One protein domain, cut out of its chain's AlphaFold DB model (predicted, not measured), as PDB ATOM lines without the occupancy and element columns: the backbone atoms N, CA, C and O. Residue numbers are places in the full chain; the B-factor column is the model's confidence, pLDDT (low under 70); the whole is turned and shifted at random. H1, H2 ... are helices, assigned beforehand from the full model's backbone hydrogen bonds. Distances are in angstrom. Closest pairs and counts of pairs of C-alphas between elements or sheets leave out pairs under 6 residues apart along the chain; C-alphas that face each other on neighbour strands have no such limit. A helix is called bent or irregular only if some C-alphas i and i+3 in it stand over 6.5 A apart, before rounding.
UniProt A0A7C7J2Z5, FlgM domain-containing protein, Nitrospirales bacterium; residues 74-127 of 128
ATOM      1  N   GLN A  74      75.018  34.127  18.138       77.69
ATOM      2  CA  GLN A  74      74.964  32.863  18.879       77.69
ATOM      3  C   GLN A  74      73.852  32.848  19.936       77.69
ATOM      4  O   GLN A  74      73.180  31.832  20.089       77.69
ATOM      5  N   ALA A  75      73.638  33.959  20.646       83.75
ATOM      6  CA  ALA A  75      72.587  34.056  21.653       83.75
ATOM      7  C   ALA A  75      71.187  34.038  21.018       83.75
ATOM      8  O   ALA A  75      70.294  33.370  21.532       83.75
ATOM      9  N   GLN A  76      71.012  34.680  19.857       84.44
ATOM     10  CA  GLN A  76      69.756  34.607  19.099       84.44
ATOM     11  C   GLN A  76      69.467  33.185  18.602       84.44
ATOM     12  O   GLN A  76      68.351  32.693  18.750       84.44
ATOM     13  N   ALA A  77      70.479  32.500  18.058       83.56
ATOM     14  CA  ALA A  77      70.334  31.118  17.605       83.56
ATOM     15  C   ALA A  77      69.981  30.171  18.765       83.56
ATOM     16  O   ALA A  77      69.118  29.309  18.617       83.56
ATOM     17  N   ALA A  78      70.603  30.351  19.935       85.12
ATOM     18  CA  ALA A  78      70.291  29.562  21.124       85.12
ATOM     19  C   ALA A  78      68.853  29.794  21.616       85.12
ATOM     20  O   ALA A  78      68.163  28.827  21.934       85.12
ATOM     21  N   ALA A  79      68.383  31.045  21.626       87.44
ATOM     22  CA  ALA A  79      67.009  31.371  22.007       87.44
ATOM     23  C   ALA A  79      65.986  30.679  21.091       87.44
ATOM     24  O   ALA A  79      65.065  30.034  21.577       87.44
ATOM     25  N   GLN A  80      66.214  30.705  19.774       86.31
ATOM     26  CA  GLN A  80      65.336  30.031  18.810       86.31
ATOM     27  C   GLN A  80      65.273  28.512  19.020       86.31
ATOM     28  O   GLN A  80      64.210  27.910  18.878       86.31
ATOM     29  N   VAL A  81      66.398  27.878  19.364       89.31
ATOM     30  CA  VAL A  81      66.433  26.435  19.652       89.31
ATOM     31  C   VAL A  81      65.656  26.111  20.928       89.31
ATOM     32  O   VAL A  81      64.925  25.123  20.955       89.31
ATOM     33  N   ILE A  82      65.786  26.939  21.966       88.81
ATOM     34  CA  ILE A  82      65.049  26.770  23.223       88.81
ATOM     35  C   ILE A  82      63.545  26.937  22.980       88.81
ATOM     36  O   ILE A  82      62.777  26.067  23.380       88.81
ATOM     37  N   ASP A  83      63.132  27.971  22.247       85.69
ATOM     38  CA  ASP A  83      61.723  28.200  21.906       85.69
ATOM     39  C   ASP A  83      61.133  27.034  21.098       85.69
ATOM     40  O   ASP A  83      60.003  26.599  21.344       85.69
ATOM     41  N   ALA A  84      61.904  26.483  20.155       84.12
ATOM     42  CA  ALA A  84      61.498  25.320  19.373       84.12
ATOM     43  C   ALA A  84      61.362  24.059  20.241       84.12
ATOM     44  O   ALA A  84      60.391  23.315  20.091       84.12
ATOM     45  N   LEU A  85      62.296  23.832  21.169       86.12
ATOM     46  CA  LEU A  85      62.242  22.699  22.090       86.12
ATOM     47  C   LEU A  85      61.061  22.825  23.054       86.12
ATOM     48  O   LEU A  85      60.287  21.885  23.184       86.12
ATOM     49  N   SER A  86      60.853  23.999  23.651       82.75
ATOM     50  CA  SER A  86      59.694  24.261  24.504       82.75
ATOM     51  C   SER A  86      58.381  24.122  23.736       82.75
ATOM     52  O   SER A  86      57.402  23.619  24.281       82.75
ATOM     53  N   SER A  87      58.333  24.510  22.462       79.75
ATOM     54  CA  SER A  87      57.153  24.289  21.617       79.75
ATOM     55  C   SER A  87      56.920  22.806  21.322       79.75
ATOM     56  O   SER A  87      55.772  22.377  21.261       79.75
ATOM     57  N   ALA A  88      57.985  22.017  21.166       75.00
ATOM     58  CA  ALA A  88      57.901  20.571  20.979       75.00
ATOM     59  C   ALA A  88      57.500  19.833  22.270       75.00
ATOM     60  O   ALA A  88      56.726  18.884  22.212       75.00
ATOM     61  N   GLU A  89      57.965  20.284  23.435       74.25
ATOM     62  CA  GLU A  89      57.561  19.740  24.739       74.25
ATOM     63  C   GLU A  89      56.115  20.108  25.097       74.25
ATOM     64  O   GLU A  89      55.381  19.295  25.656       74.25
ATOM     65  N   ASN A  90      55.688  21.326  24.745       69.69
ATOM     66  CA  ASN A  90      54.318  21.795  24.949       69.69
ATOM     67  C   ASN A  90      53.360  21.360  23.833       69.69
ATOM     68  O   ASN A  90      52.156  21.629  23.923       69.69
ATOM     69  N   GLN A  91      53.850  20.688  22.783       68.19
ATOM     70  CA  GLN A  91      52.950  20.035  21.848       68.19
ATOM     71  C   GLN A  91      52.182  18.959  22.616       68.19
ATOM     72  O   GLN A  91      52.787  18.126  23.294       68.19
ATOM     73  N   PRO A  92      50.840  18.954  22.539       66.94
ATOM     74  CA  PRO A  92      50.062  17.909  23.167       66.94
ATOM     75  C   PRO A  92      50.461  16.594  22.507       66.94
ATOM     76  O   PRO A  92      50.119  16.376  21.348       66.94
ATOM     77  N   ASP A  93      51.186  15.758  23.250       65.12
ATOM     78  CA  ASP A  93      51.601  14.412  22.860       65.12
ATOM     79  C   ASP A  93      50.432  13.730  22.136       65.12
ATOM     80  O   ASP A  93      49.385  13.430  22.736       65.12
ATOM     81  N   ILE A  94      50.557  13.609  20.807       68.69
ATOM     82  CA  ILE A  94      49.525  13.044  19.938       68.69
ATOM     83  C   ILE A  94      49.588  11.534  20.137       68.69
ATOM     84  O   ILE A  94      50.089  10.775  19.312       68.69
ATOM     85  N   ARG A  95      49.080  11.092  21.287       79.81
ATOM     86  CA  ARG A  95      48.973   9.678  21.613       79.81
ATOM     87  C   ARG A  95      48.020   9.041  20.616       79.81
ATOM     88  O   ARG A  95      46.898   9.525  20.437       79.81
ATOM     89  N   ALA A  96      48.465   7.954  19.988       79.44
ATOM     90  CA  ALA A  96      47.693   7.220  18.989       79.44
ATOM     91  C   ALA A  96      46.272   6.888  19.483       79.44
ATOM     92  O   ALA A  96      45.312   6.998  18.721       79.44
ATOM     93  N   ASP A  97      46.122   6.615  20.781       81.31
ATOM     94  CA  ASP A  97      44.839   6.340  21.434       81.31
ATOM     95  C   ASP A  97      43.860   7.523  21.359       81.31
ATOM     96  O   ASP A  97      42.674   7.345  21.077       81.31
ATOM     97  N   ARG A  98      44.348   8.760  21.549       85.38
ATOM     98  CA  ARG A  98      43.512   9.971  21.456       85.38
ATOM     99  C   ARG A  98      43.046  10.211  20.026       85.38
ATOM    100  O   ARG A  98      41.907  10.622  19.817       85.38
ATOM    101  N   VAL A  99      43.909   9.932  19.049       88.62
ATOM    102  CA  VAL A  99      43.567  10.039  17.624       88.62
ATOM    103  C   VAL A  99      42.534   8.985  17.237       88.62
ATOM    104  O   VAL A  99      41.569   9.308  16.549       88.62
ATOM    105  N   ALA A 100      42.702   7.745  17.697       87.00
ATOM    106  CA  ALA A 100      41.752   6.667  17.445       87.00
ATOM    107  C   ALA A 100      40.366   6.985  18.035       87.00
ATOM    108  O   ALA A 100      39.362   6.883  17.330       87.00
ATOM    109  N   ALA A 101      40.312   7.462  19.284       86.94
ATOM    110  CA  ALA A 101      39.063   7.872  19.924       86.94
ATOM    111  C   ALA A 101      38.384   9.044  19.192       86.94
ATOM    112  O   ALA A 101      37.173   9.019  18.966       86.94
ATOM    113  N   ALA A 102      39.157  10.052  18.774       87.94
ATOM    114  CA  ALA A 102      38.632  11.189  18.022       87.94
ATOM    115  C   ALA A 102      38.068  10.767  16.655       87.94
ATOM    116  O   ALA A 102      36.986  11.214  16.277       87.94
ATOM    117  N   LYS A 103      38.752   9.865  15.936       90.94
ATOM    118  CA  LYS A 103      38.253   9.303  14.670       90.94
ATOM    119  C   LYS A 103      36.913   8.593  14.856       90.94
ATOM    120  O   LYS A 103      35.964   8.906  14.144       90.94
ATOM    121  N   ALA A 104      36.801   7.733  15.869       91.56
ATOM    122  CA  ALA A 104      35.553   7.031  16.169       91.56
ATOM    123  C   ALA A 104      34.397   7.981  16.548       91.56
ATOM    124  O   ALA A 104      33.232   7.687  16.287       91.56
ATOM    125  N   ALA A 105      34.681   9.125  17.179       90.25
ATOM    126  CA  ALA A 105      33.669  10.148  17.467       90.25
ATOM    127  C   ALA A 105      33.220  10.906  16.204       90.25
ATOM    128  O   ALA A 105      32.036  11.211  16.047       90.25
ATOM    129  N   ILE A 106      34.141  11.170  15.273       91.50
ATOM    130  CA  ILE A 106      33.824  11.807  13.986       91.50
ATOM    131  C   ILE A 106      32.934  10.900  13.134       91.50
ATOM    132  O   ILE A 106      31.950  11.375  12.569       91.50
ATOM    133  N   GLU A 107      33.241   9.604  13.078       92.31
ATOM    134  CA  GLU A 107      32.444   8.616  12.338       92.31
ATOM    135  C   GLU A 107      31.006   8.516  12.866       92.31
ATOM    136  O   GLU A 107      30.069   8.369  12.083       92.31
ATOM    137  N   ARG A 108      30.811   8.682  14.180       92.88
ATOM    138  CA  ARG A 108      29.486   8.730  14.822       92.88
ATOM    139  C   ARG A 108      28.754  10.065  14.649       92.88
ATOM    140  O   ARG A 108      27.604  10.185  15.053       92.88
ATOM    141  N   ALA A 109      29.393  11.048  14.016       91.81
ATOM    142  CA  ALA A 109      28.896  12.408  13.843       91.81
ATOM    143  C   ALA A 109      28.626  13.174  15.155       91.81
ATOM    144  O   ALA A 109      27.852  14.135  15.160       91.81
ATOM    145  N   ASP A 110      29.336  12.829  16.237       90.56
ATOM    146  CA  ASP A 110      29.189  13.463  17.559       90.56
ATOM    147  C   ASP A 110      29.523  14.971  17.541       90.56
ATOM    148  O   ASP A 110      29.128  15.716  18.434       90.56
ATOM    149  N   TYR A 111      30.211  15.452  16.499       87.50
ATOM    150  CA  TYR A 111      30.520  16.872  16.293       87.50
ATOM    151  C   TYR A 111      29.287  17.751  16.030       87.50
ATOM    152  O   TYR A 111      29.393  18.973  16.091       87.50
ATOM    153  N   LYS A 112      28.131  17.156  15.709       89.75
ATOM    154  CA  LYS A 112      26.870  17.887  15.502       89.75
ATOM    155  C   LYS A 112      26.098  18.124  16.798       89.75
ATOM    156  O   LYS A 112      25.118  18.865  16.779       89.75
ATOM    157  N   ASN A 113      26.506  17.488  17.895       92.62
ATOM    158  CA  ASN A 113      25.818  17.629  19.168       92.62
ATOM    159  C   ASN A 113      25.959  19.071  19.686       92.62
ATOM    160  O   ASN A 113      27.073  19.604  19.683       92.62
ATOM    161  N   PRO A 114      24.864  19.701  20.148       92.31
ATOM    162  CA  PRO A 114      24.875  21.100  20.577       92.31
ATOM    163  C   PRO A 114      25.855  21.342  21.731       92.31
ATOM    164  O   PRO A 114      26.577  22.334  21.711       92.31
ATOM    165  N   ASP A 115      25.976  20.383  22.653       92.94
ATOM    166  CA  ASP A 115      26.909  20.455  23.783       92.94
ATOM    167  C   ASP A 115      28.374  20.553  23.320       92.94
ATOM    168  O   ASP A 115      29.185  21.287  23.884       92.94
ATOM    169  N   VAL A 116      28.734  19.836  22.247       90.00
ATOM    170  CA  VAL A 116      30.091  19.878  21.678       90.00
ATOM    171  C   VAL A 116      30.338  21.223  20.999       90.00
ATOM    172  O   VAL A 116      31.423  21.791  21.132       90.00
ATOM    173  N   VAL A 117      29.334  21.752  20.298       93.00
ATOM    174  CA  VAL A 117      29.412  23.058  19.631       93.00
ATOM    175  C   VAL A 117      29.592  24.183  20.649       93.00
ATOM    176  O   VAL A 117      30.406  25.074  20.415       93.00
ATOM    177  N   GLU A 118      28.913  24.125  21.795       94.19
ATOM    178  CA  GLU A 118      29.069  25.104  22.875       94.19
ATOM    179  C   GLU A 118      30.501  25.118  23.429       94.19
ATOM    180  O   GLU A 118      31.130  26.175  23.515       94.19
ATOM    181  N   VAL A 119      31.070  23.940  23.710       93.81
ATOM    182  CA  VAL A 119      32.463  23.821  24.171       93.81
ATOM    183  C   VAL A 119      33.443  24.372  23.132       93.81
ATOM    184  O   VAL A 119      34.430  25.028  23.479       93.81
ATOM    185  N   VAL A 120      33.196  24.117  21.845       92.75
ATOM    186  CA  VAL A 120      34.023  24.659  20.759       92.75
ATOM    187  C   VAL A 120      33.896  26.181  20.689       92.75
ATOM    188  O   VAL A 120      34.921  26.862  20.619       92.75
ATOM    189  N   ALA A 121      32.681  26.721  20.776       93.62
ATOM    190  CA  ALA A 121      32.433  28.160  20.776       93.62
ATOM    191  C   ALA A 121      33.157  28.856  21.939       93.62
ATOM    192  O   ALA A 121      33.855  29.843  21.714       93.62
ATOM    193  N   GLN A 122      33.091  28.288  23.148       93.31
ATOM    194  CA  GLN A 122      33.796  28.795  24.329       93.31
ATOM    195  C   GLN A 122      35.323  28.813  24.146       93.31
ATOM    196  O   GLN A 122      36.017  29.702  24.642       93.31
ATOM    197  N   ARG A 123      35.886  27.822  23.446       92.88
ATOM    198  CA  ARG A 123      37.328  27.794  23.163       92.88
ATOM    199  C   ARG A 123      37.727  28.837  22.134       92.88
ATOM    200  O   ARG A 123      38.770  29.460  22.304       92.88
ATOM    201  N   ILE A 124      36.922  29.023  21.089       94.38
ATOM    202  CA  ILE A 124      37.189  30.011  20.038       94.38
ATOM    203  C   ILE A 124      37.061  31.432  20.596       94.38
ATOM    204  O   ILE A 124      37.918  32.265  20.314       94.38
ATOM    205  N   SER A 125      36.067  31.695  21.450       92.62
ATOM    206  CA  SER A 125      35.862  33.016  22.059       92.62
ATOM    207  C   SER A 125      37.026  33.483  22.936       92.62
ATOM    208  O   SER A 125      37.092  34.655  23.267       92.62
ATOM    209  N   LYS A 126      37.946  32.596  23.334       93.88
ATOM    210  CA  LYS A 126      39.165  32.980  24.062       93.88
ATOM    211  C   LYS A 126      40.172  33.742  23.182       93.88
ATOM    212  O   LYS A 126      41.063  34.393  23.717       93.88
ATOM    213  N   PHE A 127      40.068  33.611  21.861       89.38
ATOM    214  CA  PHE A 127      41.029  34.150  20.895       89.38
ATOM    215  C   PHE A 127      40.466  35.287  20.031       89.38
ATOM    216  O   PHE A 127      41.209  35.839  19.221       89.38
TER     217      PHE A 127
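AT A GLANCE: This is residues 74 to 127 of the 128 residues of the protein "FlgM domain-containing protein" of Nitrospirales bacterium (UniProt A0A7C7J2Z5). Three helices are strung out in an open, flat hook: H1 is a long free arm at one end, the chain steps aside to H2, and beyond H2 it turns and folds back through H3, with no two helices packed on each other. There is no core, and H1 with the stretch after it makes much of the length. The printed part has 54 residues with three named helices, in the order H1, H2, H3 along the chain, and no named strand; the class is all helix. The whole is extended, with a radius of gyration of the C-alphas of 17.4 A, and the C-alphas span 51 by 28 by 10 A along their three main axes.

IN THESE COORDINATES: H1, residues 74 to 89, begins with the C-alpha of Gln 74 at (74.964, 32.863, 18.879) and measures 22.6 A from first to last C-alpha. Residues 90 to 95 lead to H2, residues 96 to 107, which measures 16.7 A and begins with C-alpha 96 at (47.693, 7.220, 18.989). Residues 108 to 113 follow, of which 110 to 112 are a short helical run without a name. H3, residues 114 to 124, measures 15.2 A and ends with the C-alpha of Ile 124 at (37.189, 30.011, 20.038). Residues 125 to 127 follow H3.

HOW THE PARTS SIT: H1 touches no helix, and H1 and H2 are apart, with no C-alpha of the one within 8 A of the other. H2 and H3 are apart by the same measure, and so are H1 and H3. Along H1 the C-alpha x falls from 74.964 at Gln 74 to 57.561 at Glu 89, and along H2 it falls from 47.693 at Ala 96 to 32.444 at Glu 107. Along H3 it rises from 24.875 at Pro 114 to 37.189 at Ile 124. In H1, H2 and H3 every pair of O of residue i and N of residue i+4 is within hydrogen-bond range, and none of the three helices is bent or irregular.

THE WHOLE: The two C-alphas farthest apart are those of Gln 74 and Arg 108, at 51.6 A, while the first and last printed C-alphas, those of Gln 74 and Phe 127, are 34.0 A apart. Residues 74 to 101 stand free, of which 74 to 89 belong to H1 and 96 to 101 to H2. The printed part has no cut. The links H1 to H2 and H2 to H3 are both short, with 6 residues each. The mean pLDDT of the printed part is 86.1, and residues 90 to 94, in the link from H1 to H2, are under 70.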